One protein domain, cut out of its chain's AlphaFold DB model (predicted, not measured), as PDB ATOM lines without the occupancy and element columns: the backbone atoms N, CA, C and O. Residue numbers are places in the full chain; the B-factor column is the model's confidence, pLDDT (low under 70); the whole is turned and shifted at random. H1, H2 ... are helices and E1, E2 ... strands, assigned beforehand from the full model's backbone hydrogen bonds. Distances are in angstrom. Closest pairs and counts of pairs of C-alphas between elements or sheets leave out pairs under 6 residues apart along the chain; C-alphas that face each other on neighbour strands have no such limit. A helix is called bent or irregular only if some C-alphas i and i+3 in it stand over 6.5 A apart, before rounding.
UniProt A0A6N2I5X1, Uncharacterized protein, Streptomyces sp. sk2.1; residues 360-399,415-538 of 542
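This is residues 360 to 399 and 415 to 538 of the 542 residues of an uncharacterized protein of Streptomyces sp. sk2.1 (UniProt A0A6N2I5X1). A chain wound in stacked turns, residues 445 to 511, has the short parallel strands E2, E4 and E5 along one side and E1 and E3 along another; the three-helix bundle H1, H2, H3 covers one end of the stack and the short helix H4 packs at the other. Residues 518 to 524 stick out as a loop. The printed part has 164 residues, under half in named elements, of mixed class: four helices and five strands, in the order H1 H2 H3 E1 E2 E3 E4 E5 H4. It is compact, with a radius of gyration of the C-alphas of 15.8 A and spans of 48 by 32 by 29 A.

E4, residues 472 to 474, is parallel to edge strands E2, residues 452 to 454, with N 453 to O 472 at 2.8 A, and E5, residues 500 to 502, with N 502 to O 473 at 2.7 A. E1, residues 445 to 447, and E3, residues 465 to 467, are parallel, with N 467 to O 446 at 2.8 A. H3, residues 415 to 431, only grazes the sheet E2 E4 E5; C-alphas 422 and 454 are closest to E2, 6.7 A. H1, residues 365 to 381, and H2, residues 383 to 397, are a helical hairpin; with H3 they form an up-and-down bundle, each running against the one before. H1 touches H3 at Leu 369 and Val 420, closest C-alphas 6.2 A, a shallow tilt of 5 degrees. The closest C-alphas of H2 and E1, Cys 394 and Ser 447, are 5.9 A apart. H4, residues 528 to 537, touches no helix. Every O i to N i+4 pair is within hydrogen-bond range in H1, H3 and H4, 9 of 11 in H2, irregular at C-alphas 384 to 387, 7.2 A.

H1 and H3 each measure 24.5 A, H2 21.6 A and H4 14.2 A. H1 begins at C-alpha 365 (159.137, 150.627, 131.063); H4 ends at C-alpha 537 (145.895, 151.020, 96.285).

Residues 400 to 414 are not printed; C-alphas 399 and 415 are 15.9 A apart. The links H3 to E1, E4 to E5 and E5 to H4 are long. pLDDT is under 70 at residues 492 to 497, 513 to 528 and 538.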
ATOM      1  N   LEU A 360     152.404 144.844 133.379       91.62
ATOM      2  CA  LEU A 360     152.008 145.690 132.247       91.62
ATOM      3  C   LEU A 360     151.304 146.991 132.680       91.62
ATOM      4  O   LEU A 360     151.339 147.954 131.920       91.62
ATOM      5  N   ALA A 361     150.765 147.058 133.904       87.25
ATOM      6  CA  ALA A 361     150.216 148.275 134.509       87.25
ATOM      7  C   ALA A 361     151.280 149.231 135.068       87.25
ATOM      8  O   ALA A 361     150.964 150.366 135.433       87.25
ATOM      9  N   ALA A 362     152.535 148.791 135.188       89.56
ATOM     10  CA  ALA A 362     153.584 149.601 135.797       89.56
ATOM     11  C   ALA A 362     153.874 150.855 134.963       89.56
ATOM     12  O   ALA A 362     153.884 150.797 133.733       89.56
ATOM     13  N   ALA A 363     154.180 151.976 135.624       87.38
ATOM     14  CA  ALA A 363     154.592 153.207 134.949       87.38
ATOM     15  C   ALA A 363     155.994 153.067 134.327       87.38
ATOM     16  O   ALA A 363     156.289 153.650 133.281       87.38
ATOM     17  N   GLU A 364     156.846 152.242 134.931       92.38
ATOM     18  CA  GLU A 364     158.222 152.005 134.524       92.38
ATOM     19  C   GLU A 364     158.317 151.004 133.364       92.38
ATOM     20  O   GLU A 364     157.969 149.827 133.481       92.38
ATOM     21  N   ALA A 365     158.902 151.449 132.250       93.88
ATOM     22  CA  ALA A 365     159.137 150.627 131.063       93.88
ATOM     23  C   ALA A 365     159.925 149.336 131.355       93.88
ATOM     24  O   ALA A 365     159.638 148.282 130.787       93.88
ATOM     25  N   SER A 366     160.900 149.388 132.267       95.88
ATOM     26  CA  SER A 366     161.705 148.223 132.656       95.88
ATOM     27  C   SER A 366     160.876 147.130 133.334       95.88
ATOM     28  O   SER A 366     161.129 145.945 133.103       95.88
ATOM     29  N   VAL A 367     159.871 147.513 134.127       96.25
ATOM     30  CA  VAL A 367     158.948 146.582 134.786       96.25
ATOM     31  C   VAL A 367     158.019 145.955 133.751       96.25
ATOM     32  O   VAL A 367     157.893 144.732 133.732       96.25
ATOM     33  N   ARG A 368     157.473 146.750 132.816       95.44
ATOM     34  CA  ARG A 368     156.664 146.228 131.697       95.44
ATOM     35  C   ARG A 368     157.445 145.224 130.843       95.44
ATOM     36  O   ARG A 368     156.950 144.136 130.569       95.44
ATOM     37  N   LEU A 369     158.703 145.527 130.506       97.25
ATOM     38  CA  LEU A 369     159.592 144.610 129.776       97.25
ATOM     39  C   LEU A 369     159.874 143.312 130.543       97.25
ATOM     40  O   LEU A 369     159.936 142.241 129.941       97.25
ATOM     41  N   ALA A 370     160.065 143.383 131.864       97.62
ATOM     42  CA  ALA A 370     160.197 142.185 132.689       97.62
ATOM     43  C   ALA A 370     158.899 141.360 132.684       97.62
ATOM     44  O   ALA A 370     158.962 140.144 132.525       97.62
ATOM     45  N   GLY A 371     157.743 142.026 132.766       97.00
ATOM     46  CA  GLY A 371     156.422 141.417 132.630       97.00
ATOM     47  C   GLY A 371     156.256 140.636 131.331       97.00
ATOM     48  O   GLY A 371     155.895 139.465 131.375       97.00
ATOM     49  N   LEU A 372     156.600 141.241 130.190       97.81
ATOM     50  CA  LEU A 372     156.548 140.573 128.884       97.81
ATOM     51  C   LEU A 372     157.412 139.303 128.858       97.81
ATOM     52  O   LEU A 372     156.948 138.260 128.417       97.81
ATOM     53  N   ARG A 373     158.634 139.337 129.406       97.19
ATOM     54  CA  ARG A 373     159.490 138.135 129.490       97.19
ATOM     55  C   ARG A 373     158.908 137.045 130.391       97.19
ATOM     56  O   ARG A 373     159.112 135.865 130.126       97.19
ATOM     57  N   ILE A 374     158.214 137.427 131.462       97.62
ATOM     58  CA  ILE A 374     157.531 136.471 132.340       97.62
ATOM     59  C   ILE A 374     156.366 135.815 131.594       97.62
ATOM     60  O   ILE A 374     156.258 134.594 131.628       97.62
ATOM     61  N   LEU A 375     155.538 136.601 130.897       96.88
ATOM     62  CA  LEU A 375     154.429 136.091 130.083       96.88
ATOM     63  C   LEU A 375     154.923 135.140 128.985       96.88
ATOM     64  O   LEU A 375     154.334 134.083 128.778       96.88
ATOM     65  N   ASP A 376     156.040 135.482 128.342       95.19
ATOM     66  CA  ASP A 376     156.704 134.649 127.336       95.19
ATOM     67  C   ASP A 376     157.047 133.251 127.886       95.19
ATOM     68  O   ASP A 376     156.651 132.230 127.326       95.19
ATOM     69  N   GLY A 377     157.724 133.197 129.039       95.25
ATOM     70  CA  GLY A 377     158.059 131.932 129.697       95.25
ATOM     71  C   GLY A 377     156.842 131.193 130.262       95.25
ATOM     72  O   GLY A 377     156.818 129.963 130.270       95.25
ATOM     73  N   LEU A 378     155.819 131.923 130.714       95.69
ATOM     74  CA  LEU A 378     154.588 131.344 131.245       95.69
ATOM     75  C   LEU A 378     153.800 130.616 130.152       95.69
ATOM     76  O   LEU A 378     153.362 129.492 130.384       95.69
ATOM     77  N   GLY A 379     153.672 131.205 128.962       94.06
ATOM     78  CA  GLY A 379     152.995 130.562 127.832       94.06
ATOM     79  C   GLY A 379     153.747 129.341 127.285       94.06
ATOM     80  O   GLY A 379     153.118 128.390 126.811       94.06
ATOM     81  N   ASP A 380     155.078 129.311 127.407       91.38
ATOM     82  CA  ASP A 380     155.878 128.120 127.092       91.38
ATOM     83  C   ASP A 380     155.647 127.003 128.121       91.38
ATOM     84  O   ASP A 380     155.442 125.848 127.746       91.38
ATOM     85  N   ALA A 381     155.635 127.341 129.413       93.56
ATOM     86  CA  ALA A 381     155.460 126.376 130.498       93.56
ATOM     87  C   ALA A 381     154.018 125.862 130.644       93.56
ATOM     88  O   ALA A 381     153.814 124.736 131.100       93.56
ATOM     89  N   ARG A 382     153.026 126.689 130.298       94.31
ATOM     90  CA  ARG A 382     151.597 126.446 130.532       94.31
ATOM     91  C   ARG A 382     150.780 126.739 129.270       94.31
ATOM     92  O   ARG A 382     150.277 127.854 129.106       94.31
ATOM     93  N   PRO A 383     150.639 125.758 128.359       93.56
ATOM     94  CA  PRO A 383     149.928 125.944 127.100       93.56
ATOM     95  C   PRO A 383     148.481 126.419 127.245       93.56
ATOM     96  O   PRO A 383     147.995 127.152 126.387       93.56
ATOM     97  N   GLU A 384     147.810 126.053 128.336       94.31
ATOM     98  CA  GLU A 384     146.442 126.470 128.639       94.31
ATOM     99  C   GLU A 384     146.295 127.984 128.860       94.31
ATOM    100  O   GLU A 384     145.204 128.511 128.679       94.31
ATOM    101  N   LEU A 385     147.378 128.698 129.193       94.94
ATOM    102  CA  LEU A 385     147.360 130.150 129.411       94.94
ATOM    103  C   LEU A 385     147.656 130.965 128.145       94.94
ATOM    104  O   LEU A 385     147.541 132.188 128.165       94.94
ATOM    105  N   ARG A 386     148.064 130.327 127.041       95.31
ATOM    106  CA  ARG A 386     148.541 131.030 125.837       95.31
ATOM    107  C   ARG A 386     147.499 131.985 125.264       95.31
ATOM    108  O   ARG A 386     147.854 133.105 124.914       95.31
ATOM    109  N   ALA A 387     146.235 131.564 125.204       93.31
ATOM    110  CA  ALA A 387     145.148 132.399 124.699       93.31
ATOM    111  C   ALA A 387     144.989 133.674 125.543       93.31
ATOM    112  O   ALA A 387     145.039 134.775 125.004       93.31
ATOM    113  N   GLU A 388     144.919 133.537 126.869       93.06
ATOM    114  CA  GLU A 388     144.802 134.676 127.787       93.06
ATOM    115  C   GLU A 388     146.026 135.602 127.732       93.06
ATOM    116  O   GLU A 388     145.888 136.826 127.768       93.06
ATOM    117  N   ILE A 389     147.233 135.041 127.584       95.69
ATOM    118  CA  ILE A 389     148.469 135.816 127.414       95.69
ATOM    119  C   ILE A 389     148.419 136.625 126.114       95.69
ATOM    120  O   ILE A 389     148.704 137.824 126.136       95.69
ATOM    121  N   VAL A 390     148.035 136.004 124.995       95.62
ATOM    122  CA  VAL A 390     147.885 136.692 123.705       95.62
ATOM    123  C   VAL A 390     146.852 137.814 123.820       95.62
ATOM    124  O   VAL A 390     147.171 138.954 123.482       95.62
ATOM    125  N   THR A 391     145.673 137.542 124.389       91.69
ATOM    126  CA  THR A 391     144.634 138.553 124.643       91.69
ATOM    127  C   THR A 391     145.167 139.718 125.480       91.69
ATOM    128  O   THR A 391     144.943 140.879 125.138       91.69
ATOM    129  N   THR A 392     145.935 139.430 126.533       93.50
ATOM    130  CA  THR A 392     146.521 140.439 127.428       93.50
ATOM    131  C   THR A 392     147.542 141.324 126.711       93.50
ATOM    132  O   THR A 392     147.532 142.546 126.871       93.50
ATOM    133  N   VAL A 393     148.422 140.734 125.896       95.62
ATOM    134  CA  VAL A 393     149.427 141.488 125.129       95.62
ATOM    135  C   VAL A 393     148.760 142.308 124.017       95.62
ATOM    136  O   VAL A 393     149.131 143.463 123.808       95.62
ATOM    137  N   CYS A 394     147.734 141.769 123.358       92.31
ATOM    138  CA  CYS A 394     146.896 142.505 122.412       92.31
ATOM    139  C   CYS A 394     146.203 143.706 123.074       92.31
ATOM    140  O   CYS A 394     146.281 144.818 122.557       92.31
ATOM    141  N   ALA A 395     145.600 143.529 124.255       88.44
ATOM    142  CA  ALA A 395     145.007 144.625 125.022       88.44
ATOM    143  C   ALA A 395     146.043 145.706 125.389       88.44
ATOM    144  O   ALA A 395     145.771 146.898 125.242       88.44
ATOM    145  N   TYR A 396     147.261 145.307 125.771       92.00
ATOM    146  CA  TYR A 396     148.363 146.246 125.997       92.00
ATOM    147  C   TYR A 396     148.729 147.030 124.724       92.00
ATOM    148  O   TYR A 396     148.880 148.249 124.777       92.00
ATOM    149  N   LEU A 397     148.811 146.374 123.564       91.88
ATOM    150  CA  LEU A 397     149.125 147.029 122.287       91.88
ATOM    151  C   LEU A 397     148.016 147.970 121.791       91.88
ATOM    152  O   LEU A 397     148.328 148.993 121.179       91.88
ATOM    153  N   ARG A 398     146.745 147.678 122.103       87.00
ATOM    154  CA  ARG A 398     145.593 148.561 121.827       87.00
ATOM    155  C   ARG A 398     145.552 149.811 122.706       87.00
ATOM    156  O   ARG A 398     144.773 150.722 122.437       87.00
ATOM    157  N   THR A 399     146.387 149.887 123.744       85.50
ATOM    158  CA  THR A 399     146.509 151.110 124.539       85.50
ATOM    159  C   THR A 399     146.991 152.251 123.631       85.50
ATOM    160  O   THR A 399     148.030 152.099 122.991       85.50
ATOM    161  N   ARG A 415     160.540 157.303 122.686       93.19
ATOM    162  CA  ARG A 415     161.363 156.232 122.096       93.19
ATOM    163  C   ARG A 415     161.410 154.983 122.972       93.19
ATOM    164  O   ARG A 415     161.371 153.870 122.443       93.19
ATOM    165  N   THR A 416     161.473 155.164 124.291       94.56
ATOM    166  CA  THR A 416     161.411 154.067 125.264       94.56
ATOM    167  C   THR A 416     160.059 153.362 125.201       94.56
ATOM    168  O   THR A 416     160.029 152.138 125.109       94.56
ATOM    169  N   GLU A 417     158.950 154.102 125.177       93.38
ATOM    170  CA  GLU A 417     157.602 153.529 125.075       93.38
ATOM    171  C   GLU A 417     157.421 152.723 123.780       93.38
ATOM    172  O   GLU A 417     156.980 151.573 123.819       93.38
ATOM    173  N   LEU A 418     157.860 153.265 122.638       93.62
ATOM    174  CA  LEU A 418     157.849 152.529 121.372       93.62
ATOM    175  C   LEU A 418     158.724 151.266 121.419       93.62
ATOM    176  O   LEU A 418     158.392 150.268 120.782       93.62
ATOM    177  N   ALA A 419     159.838 151.281 122.158       94.12
ATOM    178  CA  ALA A 419     160.678 150.097 122.326       94.12
ATOM    179  C   ALA A 419     159.977 148.996 123.136       94.12
ATOM    180  O   ALA A 419     160.045 147.836 122.739       94.12
ATOM    181  N   VAL A 420     159.257 149.342 124.212       95.69
ATOM    182  CA  VAL A 420     158.472 148.361 124.986       95.69
ATOM    183  C   VAL A 420     157.384 147.725 124.123       95.69
ATOM    184  O   VAL A 420     157.222 146.505 124.134       95.69
ATOM    185  N   ARG A 421     156.674 148.532 123.330       95.06
ATOM    186  CA  ARG A 421     155.618 148.047 122.429       95.06
ATOM    187  C   ARG A 421     156.150 147.153 121.319       95.06
ATOM    188  O   ARG A 421     155.558 146.111 121.054       95.06
ATOM    189  N   ARG A 422     157.309 147.483 120.743       96.00
ATOM    190  CA  ARG A 422     157.996 146.572 119.817       96.00
ATOM    191  C   ARG A 422     158.353 145.249 120.484       96.00
ATOM    192  O   ARG A 422     158.088 144.216 119.892       96.00
ATOM    193  N   SER A 423     158.840 145.245 121.727       97.44
ATOM    194  CA  SER A 423     159.085 143.986 122.448       97.44
ATOM    195  C   SER A 423     157.810 143.170 122.702       97.44
ATOM    196  O   SER A 423     157.867 141.943 122.694       97.44
ATOM    197  N   ALA A 424     156.656 143.815 122.893       97.44
ATOM    198  CA  ALA A 424     155.367 143.124 122.965       97.44
ATOM    199  C   ALA A 424     154.960 142.518 121.608       97.44
ATOM    200  O   ALA A 424     154.538 141.363 121.561       97.44
ATOM    201  N   GLN A 425     155.147 143.253 120.503       97.62
ATOM    202  CA  GLN A 425     154.960 142.719 119.149       97.62
ATOM    203  C   GLN A 425     155.901 141.530 118.886       97.62
ATOM    204  O   GLN A 425     155.454 140.492 118.420       97.62
ATOM    205  N   GLU A 426     157.185 141.655 119.227       96.00
ATOM    206  CA  GLU A 426     158.207 140.612 119.056       96.00
ATOM    207  C   GLU A 426     157.892 139.342 119.850       96.00
ATOM    208  O   GLU A 426     158.115 138.247 119.339       96.00
ATOM    209  N   LEU A 427     157.354 139.463 121.071       95.69
ATOM    210  CA  LEU A 427     156.880 138.315 121.849       95.69
ATOM    211  C   LEU A 427     155.826 137.540 121.059       95.69
ATOM    212  O   LEU A 427     155.988 136.337 120.847       95.69
ATOM    213  N   LEU A 428     154.779 138.235 120.594       95.69
ATOM    214  CA  LEU A 428     153.714 137.618 119.806       95.69
ATOM    215  C   LEU A 428     154.300 136.976 118.548       95.69
ATOM    216  O   LEU A 428     154.150 135.778 118.338       95.69
ATOM    217  N   THR A 429     155.041 137.728 117.734       94.88
ATOM    218  CA  THR A 429     155.503 137.227 116.431       94.88
ATOM    219  C   THR A 429     156.527 136.099 116.560       94.88
ATOM    220  O   THR A 429     156.520 135.175 115.751       94.88
ATOM    221  N   ALA A 430     157.364 136.087 117.602       93.50
ATOM    222  CA  ALA A 430     158.268 134.972 117.877       93.50
ATOM    223  C   ALA A 430     157.515 133.666 118.168       93.50
ATOM    224  O   ALA A 430     157.978 132.600 117.766       93.50
ATOM    225  N   ARG A 431     156.358 133.739 118.836       94.44
ATOM    226  CA  ARG A 431     155.544 132.572 119.203       94.44
ATOM    227  C   ARG A 431     154.595 132.100 118.112       94.44
ATOM    228  O   ARG A 431     154.101 130.979 118.177       94.44
ATOM    229  N   LEU A 432     154.406 132.897 117.068       94.44
ATOM    230  CA  LEU A 432     153.573 132.544 115.918       94.44
ATOM    231  C   LEU A 432     154.367 131.968 114.743       94.44
ATOM    232  O   LEU A 432     153.769 131.584 113.742       94.44
ATOM    233  N   ARG A 433     155.698 131.872 114.830       93.31
ATOM    234  CA  ARG A 433     156.524 131.278 113.770       93.31
ATOM    235  C   ARG A 433     156.659 129.763 113.966       93.31
ATOM    236  O   ARG A 433     157.298 129.332 114.922       93.31
ATOM    237  N   PRO A 434     156.148 128.932 113.039       89.56
ATOM    238  CA  PRO A 434     156.229 127.479 113.144       89.56
ATOM    239  C   PRO A 434     157.640 126.926 112.883       89.56
ATOM    240  O   PRO A 434     157.867 125.734 113.066       89.56
ATOM    241  N   SER A 435     158.593 127.762 112.446       85.44
ATOM    242  CA  SER A 435     159.998 127.372 112.271       85.44
ATOM    243  C   SER A 435     160.682 126.982 113.587       85.44
ATOM    244  O   SER A 435     161.672 126.252 113.551       85.44
ATOM    245  N   ASP A 436     160.144 127.426 114.726       82.56
ATOM    246  CA  ASP A 436     160.560 127.039 116.075       82.56
ATOM    247  C   ASP A 436     159.450 126.197 116.727       82.56
ATOM    248  O   ASP A 436     158.615 126.693 117.483       82.56
ATOM    249  N   ALA A 437     159.391 124.912 116.363       78.94
ATOM    250  CA  ALA A 437     158.288 124.022 116.735       78.94
ATOM    251  C   ALA A 437     158.085 123.886 118.256       78.94
ATOM    252  O   ALA A 437     156.954 123.699 118.700       78.94
ATOM    253  N   ASP A 438     159.155 124.018 119.046       80.31
ATOM    254  CA  ASP A 438     159.108 123.886 120.507       80.31
ATOM    255  C   ASP A 438     158.482 125.117 121.186       80.31
ATOM    256  O   ASP A 438     157.965 125.018 122.300       80.31
ATOM    257  N   ARG A 439     158.499 126.274 120.515       84.75
ATOM    258  CA  ARG A 439     157.973 127.552 121.026       84.75
ATOM    259  C   ARG A 439     156.747 128.036 120.257       84.75
ATOM    260  O   ARG A 439     156.185 129.070 120.594       84.75
ATOM    261  N   PHE A 440     156.301 127.303 119.246       92.44
ATOM    262  CA  PHE A 440     155.140 127.674 118.451       92.44
ATOM    263  C   PHE A 440     153.834 127.543 119.254       92.44
ATOM    264  O   PHE A 440     153.546 126.512 119.873       92.44
ATOM    265  N   TRP A 441     153.023 128.600 119.240       93.19
ATOM    266  CA  TRP A 441     151.704 128.652 119.860       93.19
ATOM    267  C   TRP A 441     150.636 128.511 118.764       93.19
ATOM    268  O   TRP A 441     150.330 129.492 118.083       93.19
ATOM    269  N   PRO A 442     150.092 127.296 118.546       89.12
ATOM    270  CA  PRO A 442     149.100 127.073 117.503       89.12
ATOM    271  C   PRO A 442     147.793 127.807 117.813       89.12
ATOM    272  O   PRO A 442     147.467 128.051 118.973       89.12
ATOM    273  N   ASP A 443     147.048 128.119 116.753       85.50
ATOM    274  CA  ASP A 443     145.675 128.635 116.804       85.50
ATOM    275  C   ASP A 443     145.483 129.957 117.571       85.50
ATOM    276  O   ASP A 443     144.377 130.285 117.987       85.50
ATOM    277  N   ALA A 444     146.547 130.750 117.729       91.25
ATOM    278  CA  ALA A 444     146.460 132.057 118.367       91.25
ATOM    279  C   ALA A 444     145.597 133.047 117.567       91.25
ATOM    280  O   ALA A 444     145.608 133.049 116.332       91.25
ATOM    281  N   GLU A 445     144.906 133.930 118.286       91.31
ATOM    282  CA  GLU A 445     144.011 134.951 117.738       91.31
ATOM    283  C   GLU A 445     144.503 136.338 118.143       91.31
ATOM    284  O   GLU A 445     144.650 136.623 119.331       91.31
ATOM    285  N   LEU A 446     144.772 137.208 117.170       92.69
ATOM    286  CA  LEU A 446     145.247 138.562 117.449       92.69
ATOM    287  C   LEU A 446     144.099 139.567 117.341       92.69
ATOM    288  O   LEU A 446     143.676 139.899 116.242       92.69
ATOM    289  N   SER A 447     143.632 140.108 118.466       87.50
ATOM    290  CA  SER A 447     142.681 141.230 118.466       87.50
ATOM    291  C   SER A 447     143.439 142.548 118.605       87.50
ATOM    292  O   SER A 447     143.767 142.984 119.709       87.50
ATOM    293  N   LEU A 448     143.780 143.162 117.473       87.31
ATOM    294  CA  LEU A 448     144.585 144.385 117.406       87.31
ATOM    295  C   LEU A 448     143.799 145.578 116.852       87.31
ATOM    296  O   LEU A 448     144.397 146.608 116.569       87.31
ATOM    297  N   SER A 449     142.471 145.473 116.790       80.38
ATOM    298  CA  SER A 449     141.570 146.548 116.377       80.38
ATOM    299  C   SER A 449     141.903 147.883 117.060       80.38
ATOM    300  O   SER A 449     142.014 147.931 118.291       80.38
ATOM    301  N   GLY A 450     142.052 148.960 116.288       77.50
ATOM    302  CA  GLY A 450     142.375 150.296 116.803       77.50
ATOM    303  C   GLY A 450     143.789 150.450 117.387       77.50
ATOM    304  O   GLY A 450     144.088 151.473 118.002       77.50
ATOM    305  N   ALA A 451     144.673 149.453 117.256       85.81
ATOM    306  CA  ALA A 451     146.040 149.555 117.765       85.81
ATOM    307  C   ALA A 451     146.927 150.440 116.877       85.81
ATOM    308  O   ALA A 451     146.736 150.544 115.665       85.81
ATOM    309  N   THR A 452     147.974 151.009 117.475       88.56
ATOM    310  CA  THR A 452     149.078 151.651 116.747       88.56
ATOM    311  C   THR A 452     150.311 150.755 116.833       88.56
ATOM    312  O   THR A 452     150.909 150.601 117.901       88.56
ATOM    313  N   LEU A 453     150.691 150.150 115.709       92.75
ATOM    314  CA  LEU A 453     151.776 149.173 115.613       92.75
ATOM    315  C   LEU A 453     152.964 149.769 114.864       92.75
ATOM    316  O   LEU A 453     152.797 150.471 113.869       92.75
ATOM    317  N   VAL A 454     154.183 149.471 115.319       91.94
ATOM    318  CA  VAL A 454     155.408 150.018 114.716       91.94
ATOM    319  C   VAL A 454     156.305 148.890 114.245       91.94
ATOM    320  O   VAL A 454     156.754 148.077 115.053       91.94
ATOM    321  N   GLY A 455     156.584 148.849 112.942       91.88
ATOM    322  CA  GLY A 455     157.469 147.854 112.339       91.88
ATOM    323  C   GLY A 455     156.976 146.418 112.520       91.88
ATOM    324  O   GLY A 455     157.773 145.552 112.874       91.88
ATOM    325  N   LEU A 456     155.665 146.173 112.390       96.12
ATOM    326  CA  LEU A 456     155.102 144.842 112.614       96.12
ATOM    327  C   LEU A 456     155.667 143.832 111.610       96.12
ATOM    328  O   LEU A 456     155.585 144.031 110.400       96.12
ATOM    329  N   ASP A 457     156.176 142.718 112.129       96.19
ATOM    330  CA  ASP A 457     156.744 141.633 111.338       96.19
ATOM    331  C   ASP A 457     156.061 140.300 111.663       96.19
ATOM    332  O   ASP A 457     156.457 139.598 112.594       96.19
ATOM    333  N   LEU A 458     155.048 139.956 110.867       95.94
ATOM    334  CA  LEU A 458     154.386 138.653 110.856       95.94
ATOM    335  C   LEU A 458     154.977 137.710 109.798       95.94
ATOM    336  O   LEU A 458     154.354 136.697 109.475       95.94
ATOM    337  N   SER A 459     156.163 137.999 109.249       94.75
ATOM    338  CA  SER A 459     156.749 137.148 108.215       94.75
ATOM    339  C   SER A 459     156.922 135.711 108.713       94.75
ATOM    340  O   SER A 459     157.484 135.465 109.791       94.75
ATOM    341  N   GLY A 460     156.420 134.768 107.915       93.88
ATOM    342  CA  GLY A 460     156.413 133.337 108.205       93.88
ATOM    343  C   GLY A 460     155.578 132.933 109.422       93.88
ATOM    344  O   GLY A 460     155.775 131.831 109.930       93.88
ATOM    345  N   CYS A 461     154.702 133.798 109.940       95.00
ATOM    346  CA  CYS A 461     153.831 133.451 111.062       95.00
ATOM    347  C   CYS A 461     152.631 132.612 110.608       95.00
ATOM    348  O   CYS A 461     152.130 132.761 109.496       95.00
ATOM    349  N   ARG A 462     152.128 131.761 111.503       94.69
ATOM    350  CA  ARG A 462     150.877 131.022 111.348       94.69
ATOM    351  C   ARG A 462     149.981 131.288 112.550       94.69
ATOM    352  O   ARG A 462     150.394 131.061 113.683       94.69
ATOM    353  N   LEU A 463     148.754 131.722 112.295       92.94
ATOM    354  CA  LEU A 463     147.777 132.067 113.323       92.94
ATOM    355  C   LEU A 463     146.354 131.727 112.874       92.94
ATOM    356  O   LEU A 463     146.103 131.516 111.685       92.94
ATOM    357  N   ALA A 464     145.436 131.632 113.836       89.62
ATOM    358  CA  ALA A 464     144.045 131.329 113.546       89.62
ATOM    359  C   ALA A 464     143.389 132.500 112.818       89.62
ATOM    360  O   ALA A 464     142.982 132.357 111.668       89.62
ATOM    361  N   CYS A 465     143.339 133.661 113.460       88.06
ATOM    362  CA  CYS A 465     142.829 134.886 112.864       88.06
ATOM    363  C   CYS A 465     143.526 136.121 113.438       88.06
ATOM    364  O   CYS A 465     144.182 136.061 114.483       88.06
ATOM    365  N   ALA A 466     143.373 137.248 112.748       89.19
ATOM    366  CA  ALA A 466     143.683 138.549 113.314       89.19
ATOM    367  C   ALA A 466     142.645 139.590 112.915       89.19
ATOM    368  O   ALA A 466     142.186 139.620 111.777       89.19
ATOM    369  N   ASP A 467     142.336 140.471 113.851       84.81
ATOM    370  CA  ASP A 467     141.534 141.657 113.628       84.81
ATOM    371  C   ASP A 467     142.438 142.890 113.674       84.81
ATOM    372  O   ASP A 467     142.992 143.234 114.721       84.81
ATOM    373  N   PHE A 468     142.598 143.523 112.515       85.19
ATOM    374  CA  PHE A 468     143.333 144.763 112.298       85.19
ATOM    375  C   PHE A 468     142.414 145.935 111.937       85.19
ATOM    376  O   PHE A 468     142.879 146.958 111.436       85.19
ATOM    377  N   THR A 469     141.112 145.827 112.178       77.88
ATOM    378  CA  THR A 469     140.149 146.902 111.914       77.88
ATOM    379  C   THR A 469     140.573 148.201 112.606       77.88
ATOM    380  O   THR A 469     140.888 148.201 113.795       77.88
ATOM    381  N   GLY A 470     140.649 149.314 111.874       75.69
ATOM    382  CA  GLY A 470     141.141 150.593 112.407       75.69
ATOM    383  C   GLY A 470     142.586 150.558 112.926       75.69
ATOM    384  O   GLY A 470     142.989 151.439 113.672       75.69
ATOM    385  N   THR A 471     143.383 149.532 112.618       83.88
ATOM    386  CA  THR A 471     144.783 149.464 113.067       83.88
ATOM    387  C   THR A 471     145.656 150.365 112.215       83.88
ATOM    388  O   THR A 471     145.585 150.329 110.989       83.88
ATOM    389  N   GLN A 472     146.550 151.103 112.861       86.50
ATOM    390  CA  GLN A 472     147.559 151.902 112.179       86.50
ATOM    391  C   GLN A 472     148.900 151.204 112.211       86.50
ATOM    392  O   GLN A 472     149.438 150.880 113.275       86.50
ATOM    393  N   PHE A 473     149.474 151.030 111.034       89.88
ATOM    394  CA  PHE A 473     150.779 150.434 110.859       89.88
ATOM    395  C   PHE A 473     151.793 151.510 110.488       89.88
ATOM    396  O   PHE A 473     151.710 152.099 109.416       89.88
ATOM    397  N   HIS A 474     152.784 151.747 111.344       90.19
ATOM    398  CA  HIS A 474     153.873 152.685 111.076       90.19
ATOM    399  C   HIS A 474     155.176 151.963 110.748       90.19
ATOM    400  O   HIS A 474     155.580 151.016 111.429       90.19
ATOM    401  N   GLY A 475     155.886 152.459 109.734       89.94
ATOM    402  CA  GLY A 475     157.112 151.837 109.247       89.94
ATOM    403  C   GLY A 475     156.838 150.595 108.395       89.94
ATOM    404  O   GLY A 475     155.759 150.430 107.832       89.94
ATOM    405  N   ALA A 476     157.844 149.731 108.250       92.06
ATOM    406  CA  ALA A 476     157.712 148.538 107.422       92.06
ATOM    407  C   ALA A 476     156.766 147.517 108.070       92.06
ATOM    408  O   ALA A 476     157.035 147.053 109.178       92.06
ATOM    409  N   THR A 477     155.705 147.137 107.360       95.19
ATOM    410  CA  THR A 477     154.805 146.050 107.763       95.19
ATOM    411  C   THR A 477     155.110 144.824 106.928       95.19
ATOM    412  O   THR A 477     155.027 144.873 105.701       95.19
ATOM    413  N   ARG A 478     155.498 143.726 107.575       95.62
ATOM    414  CA  ARG A 478     155.874 142.489 106.891       95.62
ATOM    415  C   ARG A 478     154.851 141.400 107.163       95.62
ATOM    416  O   ARG A 478     154.644 140.997 108.302       95.62
ATOM    417  N   LEU A 479     154.238 140.928 106.094       94.50
ATOM    418  CA  LEU A 479     153.262 139.848 106.028       94.50
ATOM    419  C   LEU A 479     153.775 138.707 105.129       94.50
ATOM    420  O   LEU A 479     153.016 137.802 104.806       94.50
ATOM    421  N   ASP A 480     155.044 138.739 104.702       93.50
ATOM    422  CA  ASP A 480     155.599 137.742 103.773       93.50
ATOM    423  C   ASP A 480     155.430 136.309 104.307       93.50
ATOM    424  O   ASP A 480     155.912 135.986 105.395       93.50
ATOM    425  N   GLY A 481     154.763 135.442 103.548       92.31
ATOM    426  CA  GLY A 481     154.536 134.042 103.910       92.31
ATOM    427  C   GLY A 481     153.706 133.831 105.182       92.31
ATOM    428  O   GLY A 481     153.800 132.761 105.785       92.31
ATOM    429  N   VAL A 482     152.949 134.837 105.637       94.06
ATOM    430  CA  VAL A 482     152.007 134.676 106.753       94.06
ATOM    431  C   VAL A 482     150.839 133.775 106.341       94.06
ATOM    432  O   VAL A 482     150.381 133.841 105.201       94.06
ATOM    433  N   LEU A 483     150.338 132.958 107.269       93.00
ATOM    434  CA  LEU A 483     149.183 132.084 107.068       93.00
ATOM    435  C   LEU A 483     148.119 132.312 108.149       93.00
ATOM    436  O   LEU A 483     148.351 132.011 109.324       93.00
ATOM    437  N   PHE A 484     146.933 132.753 107.730       90.00
ATOM    438  CA  PHE A 484     145.738 132.880 108.565       90.00
ATOM    439  C   PHE A 484     144.759 131.743 108.268       90.00
ATOM    440  O   PHE A 484     144.159 131.695 107.199       90.00
ATOM    441  N   THR A 485     144.555 130.818 109.210       88.25
ATOM    442  CA  THR A 485     143.713 129.633 108.945       88.25
ATOM    443  C   THR A 485     142.210 129.920 108.959       88.25
ATOM    444  O   THR A 485     141.444 129.136 108.408       88.25
ATOM    445  N   ARG A 486     141.780 131.003 109.617       84.19
ATOM    446  CA  ARG A 486     140.383 131.470 109.719       84.19
ATOM    447  C   ARG A 486     140.177 132.903 109.210       84.19
ATOM    448  O   ARG A 486     139.066 133.411 109.294       84.19
ATOM    449  N   GLY A 487     141.217 133.532 108.666       84.19
ATOM    450  CA  GLY A 487     141.132 134.843 108.022       84.19
ATOM    451  C   GLY A 487     141.721 136.003 108.829       84.19
ATOM    452  O   GLY A 487     142.001 135.885 110.022       84.19
ATOM    453  N   ALA A 488     141.916 137.135 108.156       85.19
ATOM    454  CA  ALA A 488     142.316 138.401 108.760       85.19
ATOM    455  C   ALA A 488     141.342 139.518 108.366       85.19
ATOM    456  O   ALA A 488     140.937 139.597 107.210       85.19
ATOM    457  N   LEU A 489     141.003 140.397 109.305       81.56
ATOM    458  CA  LEU A 489     140.131 141.546 109.071       81.56
ATOM    459  C   LEU A 489     140.971 142.814 109.036       81.56
ATOM    460  O   LEU A 489     141.788 143.040 109.922       81.56
ATOM    461  N   PHE A 490     140.776 143.643 108.015       81.00
ATOM    462  CA  PHE A 490     141.460 144.936 107.875       81.00
ATOM    463  C   PHE A 490     140.483 146.114 107.795       81.00
ATOM    464  O   PHE A 490     140.908 147.262 107.690       81.00
ATOM    465  N   ARG A 491     139.180 145.846 107.780       75.44
ATOM    466  CA  ARG A 491     138.113 146.835 107.635       75.44
ATOM    467  C   ARG A 491     136.810 146.226 108.142       75.44
ATOM    468  O   ARG A 491     136.639 145.013 108.037       75.44
ATOM    469  N   LEU A 492     135.892 147.070 108.605       63.78
ATOM    470  CA  LEU A 492     134.527 146.651 108.899       63.78
ATOM    471  C   LEU A 492     133.729 146.291 107.634       63.78
ATOM    472  O   LEU A 492     133.975 146.857 106.560       63.78
ATOM    473  N   PRO A 493     132.731 145.393 107.748       59.03
ATOM    474  CA  PRO A 493     131.871 145.013 106.625       59.03
ATOM    475  C   PRO A 493     131.101 146.183 105.987       59.03
ATOM    476  O   PRO A 493     130.826 146.157 104.786       59.03
ATOM    477  N   ASP A 494     130.772 147.213 106.769       58.22
ATOM    478  CA  ASP A 494     130.030 148.412 106.349       58.22
ATOM    479  C   ASP A 494     130.896 149.449 105.601       58.22
ATOM    480  O   ASP A 494     130.379 150.401 105.014       58.22
ATOM    481  N   GLY A 495     132.217 149.246 105.566       58.72
ATOM    482  CA  GLY A 495     133.178 150.157 104.951       58.72
ATOM    483  C   GLY A 495     133.834 151.153 105.915       58.72
ATOM    484  O   GLY A 495     134.794 151.817 105.511       58.72
ATOM    485  N   GLY A 496     133.372 151.240 107.166       59.62
ATOM    486  CA  GLY A 496     133.990 152.030 108.234       59.62
ATOM    487  C   GLY A 496     135.230 151.354 108.836       59.62
ATOM    488  O   GLY A 496     135.549 150.202 108.536       59.62
ATOM    489  N   GLY A 497     135.982 152.074 109.675       64.50
ATOM    490  CA  GLY A 497     137.046 151.485 110.504       64.50
ATOM    491  C   GLY A 497     138.144 150.739 109.732       64.50
ATOM    492  O   GLY A 497     138.431 149.578 110.015       64.50
ATOM    493  N   SER A 498     138.763 151.372 108.737       75.50
ATOM    494  CA  SER A 498     139.822 150.753 107.925       75.50
ATOM    495  C   SER A 498     141.195 150.796 108.596       75.50
ATOM    496  O   SER A 498     141.565 151.793 109.208       75.50
ATOM    497  N   ALA A 499     141.983 149.739 108.407       81.06
ATOM    498  CA  ALA A 499     143.411 149.745 108.686       81.06
ATOM    499  C   ALA A 499     144.166 150.712 107.764       81.06
ATOM    500  O   ALA A 499     143.826 150.856 106.586       81.06
ATOM    501  N   THR A 500     145.246 151.302 108.267       84.00
ATOM    502  CA  THR A 500     146.072 152.268 107.531       84.00
ATOM    503  C   THR A 500     147.557 151.944 107.602       84.00
ATOM    504  O   THR A 500     148.068 151.443 108.602       84.00
ATOM    505  N   PHE A 501     148.273 152.229 106.512       87.19
ATOM    506  CA  PHE A 501     149.676 151.855 106.349       87.19
ATOM    507  C   PHE A 501     150.543 153.083 106.063       87.19
ATOM    508  O   PHE A 501     150.544 153.637 104.964       87.19
ATOM    509  N   HIS A 502     151.335 153.464 107.061       87.38
ATOM    510  CA  HIS A 502     152.287 154.574 107.067       87.38
ATOM    511  C   HIS A 502     153.712 154.065 106.816       87.38
ATOM    512  O   HIS A 502     154.626 154.238 107.633       87.38
ATOM    513  N   GLY A 503     153.898 153.353 105.705       86.81
ATOM    514  CA  GLY A 503     155.171 152.742 105.332       86.81
ATOM    515  C   GLY A 503     155.021 151.609 104.312       86.81
ATOM    516  O   GLY A 503     153.914 151.321 103.858       86.81
ATOM    517  N   PRO A 504     156.134 150.973 103.904       91.00
ATOM    518  CA  PRO A 504     156.085 149.879 102.943       91.00
ATOM    519  C   PRO A 504     155.417 148.642 103.550       91.00
ATOM    520  O   PRO A 504     155.706 148.269 104.689       91.00
ATOM    521  N   VAL A 505     154.587 147.972 102.751       92.00
ATOM    522  CA  VAL A 505     153.971 146.688 103.101       92.00
ATOM    523  C   VAL A 505     154.550 145.603 102.204       92.00
ATOM    524  O   VAL A 505     154.516 145.722 100.981       92.00
ATOM    525  N   LEU A 506     155.114 144.570 102.820       92.38
ATOM    526  CA  LEU A 506     155.651 143.388 102.148       92.38
ATOM    527  C   LEU A 506     154.709 142.228 102.440       92.38
ATOM    528  O   LEU A 506     154.420 141.974 103.605       92.38
ATOM    529  N   HIS A 507     154.168 141.581 101.418       90.69
ATOM    530  CA  HIS A 507     153.119 140.571 101.580       90.69
ATOM    531  C   HIS A 507     153.250 139.447 100.539       90.69
ATOM    532  O   HIS A 507     152.249 138.895 100.066       90.69
ATOM    533  N   ASP A 508     154.485 139.131 100.146       89.06
ATOM    534  CA  ASP A 508     154.756 138.065  99.182       89.06
ATOM    535  C   ASP A 508     154.336 136.716  99.779       89.06
ATOM    536  O   ASP A 508     154.586 136.444 100.950       89.06
ATOM    537  N   ASP A 509     153.654 135.876  98.996       86.94
ATOM    538  CA  ASP A 509     153.134 134.568  99.430       86.94
ATOM    539  C   ASP A 509     152.248 134.593 100.699       86.94
ATOM    540  O   ASP A 509     152.069 133.566 101.354       86.94
ATOM    541  N   ALA A 510     151.666 135.747 101.051       86.94
ATOM    542  CA  ALA A 510     150.727 135.861 102.164       86.94
ATOM    543  C   ALA A 510     149.395 135.146 101.861       86.94
ATOM    544  O   ALA A 510     148.732 135.434 100.855       86.94
ATOM    545  N   ASP A 511     148.973 134.265 102.771       86.50
ATOM    546  CA  ASP A 511     147.653 133.637 102.787       86.50
ATOM    547  C   ASP A 511     146.810 134.244 103.913       86.50
ATOM    548  O   ASP A 511     146.944 133.903 105.089       86.50
ATOM    549  N   LEU A 512     145.952 135.189 103.532       81.00
ATOM    550  CA  LEU A 512     145.099 135.954 104.443       81.00
ATOM    551  C   LEU A 512     143.773 135.250 104.773       81.00
ATOM    552  O   LEU A 512     142.951 135.840 105.471       81.00
ATOM    553  N   GLY A 513     143.570 134.017 104.291       68.50
ATOM    554  CA  GLY A 513     142.337 133.248 104.464       68.50
ATOM    555  C   GLY A 513     141.118 133.826 103.726       68.50
ATOM    556  O   GLY A 513     141.164 134.893 103.105       68.50
ATOM    557  N   GLU A 514     139.997 133.100 103.780       59.06
ATOM    558  CA  GLU A 514     138.675 133.626 103.413       59.06
ATOM    559  C   GLU A 514     138.025 134.238 104.665       59.06
ATOM    560  O   GLU A 514     138.048 133.612 105.723       59.06
ATOM    561  N   GLU A 515     137.455 135.446 104.564       52.62
ATOM    562  CA  GLU A 515     136.681 136.066 105.652       52.62
ATOM    563  C   GLU A 515     135.495 135.145 105.999       52.62
ATOM    564  O   GLU A 515     134.523 135.057 105.251       52.62
ATOM    565  N   HIS A 516     135.588 134.396 107.098       43.94
ATOM    566  CA  HIS A 516     134.480 133.620 107.660       43.94
ATOM    567  C   HIS A 516     134.095 134.223 109.012       43.94
ATOM    568  O   HIS A 516     134.324 133.637 110.068       43.94
ATOM    569  N   LEU A 517     133.500 135.414 108.971       41.91
ATOM    570  CA  LEU A 517     132.610 135.863 110.035       41.91
ATOM    571  C   LEU A 517     131.193 135.468 109.621       41.91
ATOM    572  O   LEU A 517     130.688 135.851 108.567       41.91
ATOM    573  N   ALA A 518     130.592 134.570 110.390       34.38
ATOM    574  CA  ALA A 518     129.269 134.058 110.107       34.38
ATOM    575  C   ALA A 518     128.213 135.110 110.475       34.38
ATOM    576  O   ALA A 518     127.768 135.149 111.617       34.38
ATOM    577  N   SER A 519     127.725 135.887 109.507       30.94
ATOM    578  CA  SER A 519     126.349 136.389 109.566       30.94
ATOM    579  C   SER A 519     125.723 136.539 108.173       30.94
ATOM    580  O   SER A 519     126.366 136.766 107.151       30.94
ATOM    581  N   SER A 520     124.438 136.228 108.135       33.03
ATOM    582  CA  SER A 520     123.612 135.847 106.994       33.03
ATOM    583  C   SER A 520     123.409 136.956 105.944       33.03
ATOM    584  O   SER A 520     122.722 137.933 106.210       33.03
ATOM    585  N   GLY A 521     123.873 136.764 104.701       29.84
ATOM    586  CA  GLY A 521     123.528 137.652 103.576       29.84
ATOM    587  C   GLY A 521     124.162 137.247 102.234       29.84
ATOM    588  O   GLY A 521     125.218 136.613 102.219       29.84
ATOM    589  N   PRO A 522     123.537 137.535 101.072       29.72
ATOM    590  CA  PRO A 522     123.943 136.944  99.801       29.72
ATOM    591  C   PRO A 522     125.199 137.607  99.208       29.72
ATOM    592  O   PRO A 522     125.160 138.733  98.728       29.72
ATOM    593  N   SER A 523     126.290 136.835  99.157       36.97
ATOM    594  CA  SER A 523     127.382 136.876  98.166       36.97
ATOM    595  C   SER A 523     127.836 138.255  97.655       36.97
ATOM    596  O   SER A 523     127.560 138.641  96.517       36.97
ATOM    597  N   ARG A 524     128.727 138.899  98.412       37.09
ATOM    598  CA  ARG A 524     129.880 139.597  97.823       37.09
ATOM    599  C   ARG A 524     131.141 138.996  98.430       37.09
ATOM    600  O   ARG A 524     131.447 139.228  99.585       37.09
ATOM    601  N   ARG A 525     131.837 138.159  97.656       40.56
ATOM    602  CA  ARG A 525     133.137 137.591  98.039       40.56
ATOM    603  C   ARG A 525     134.176 138.715  98.038       40.56
ATOM    604  O   ARG A 525     134.802 138.964  97.009       40.56
ATOM    605  N   HIS A 526     134.324 139.423  99.146       49.44
ATOM    606  CA  HIS A 526     135.527 140.197  99.418       49.44
ATOM    607  C   HIS A 526     136.422 139.304 100.270       49.44
ATOM    608  O   HIS A 526     136.060 138.892 101.360       49.44
ATOM    609  N   THR A 527     137.528 138.847  99.690       60.88
ATOM    610  CA  THR A 527     138.547 138.121 100.447       60.88
ATOM    611  C   THR A 527     139.410 139.152 101.165       60.88
ATOM    612  O   THR A 527     139.672 140.216 100.602       60.88
ATOM    613  N   ALA A 528     139.915 138.831 102.358       66.50
ATOM    614  CA  ALA A 528     140.821 139.689 103.130       66.50
ATOM    615  C   ALA A 528     141.973 140.268 102.281       66.50
ATOM    616  O   ALA A 528     142.395 141.410 102.452       66.50
ATOM    617  N   ARG A 529     142.435 139.496 101.287       71.69
ATOM    618  CA  ARG A 529     143.411 139.926 100.279       71.69
ATOM    619  C   ARG A 529     142.927 141.055  99.377       71.69
ATOM    620  O   ARG A 529     143.676 142.001  99.172       71.69
ATOM    621  N   ALA A 530     141.706 140.985  98.855       70.19
ATOM    622  CA  ALA A 530     141.137 142.070  98.058       70.19
ATOM    623  C   ALA A 530     140.954 143.342  98.903       70.19
ATOM    624  O   ALA A 530     141.203 144.443  98.412       70.19
ATOM    625  N   THR A 531     140.581 143.190 100.179       73.56
ATOM    626  CA  THR A 531     140.496 144.300 101.138       73.56
ATOM    627  C   THR A 531     141.870 144.939 101.357       73.56
ATOM    628  O   THR A 531     142.004 146.152 101.197       73.56
ATOM    629  N   LEU A 532     142.910 144.138 101.621       76.75
ATOM    630  CA  LEU A 532     144.282 144.629 101.769       76.75
ATOM    631  C   LEU A 532     144.789 145.312 100.489       76.75
ATOM    632  O   LEU A 532     145.260 146.440 100.548       76.75
ATOM    633  N   GLU A 533     144.656 144.674  99.323       78.62
ATOM    634  CA  GLU A 533     145.078 145.250  98.038       78.62
ATOM    635  C   GLU A 533     144.332 146.563  97.738       78.62
ATOM    636  O   GLU A 533     144.937 147.526  97.263       78.62
ATOM    637  N   SER A 534     143.041 146.650  98.085       79.62
ATOM    638  CA  SER A 534     142.267 147.892  97.986       79.62
ATOM    639  C   SER A 534     142.786 148.984  98.922       79.62
ATOM    640  O   SER A 534     142.783 150.150  98.525       79.62
ATOM    641  N   LEU A 535     143.192 148.640 100.146       75.44
ATOM    642  CA  LEU A 535     143.758 149.588 101.107       75.44
ATOM    643  C   LEU A 535     145.139 150.082 100.665       75.44
ATOM    644  O   LEU A 535     145.408 151.271 100.766       75.44
ATOM    645  N   LEU A 536     145.981 149.209 100.105       78.12
ATOM    646  CA  LEU A 536     147.299 149.578  99.573       78.12
ATOM    647  C   LEU A 536     147.211 150.421  98.289       78.12
ATOM    648  O   LEU A 536     148.104 151.220  98.003       78.12
ATOM    649  N   ALA A 537     146.152 150.236  97.493       75.00
ATOM    650  CA  ALA A 537     145.895 151.020  96.285       75.00
ATOM    651  C   ALA A 537     145.318 152.414  96.585       75.00
ATOM    652  O   ALA A 537     145.527 153.350  95.804       75.00
ATOM    653  N   ALA A 538     144.602 152.569  97.705       65.06
ATOM    654  CA  ALA A 538     144.274 153.879  98.244       65.06
ATOM    655  C   ALA A 538     145.597 154.546  98.654       65.06
ATOM    656  O   ALA A 538     146.362 153.990  99.435       65.06
TER     657      ALA A 538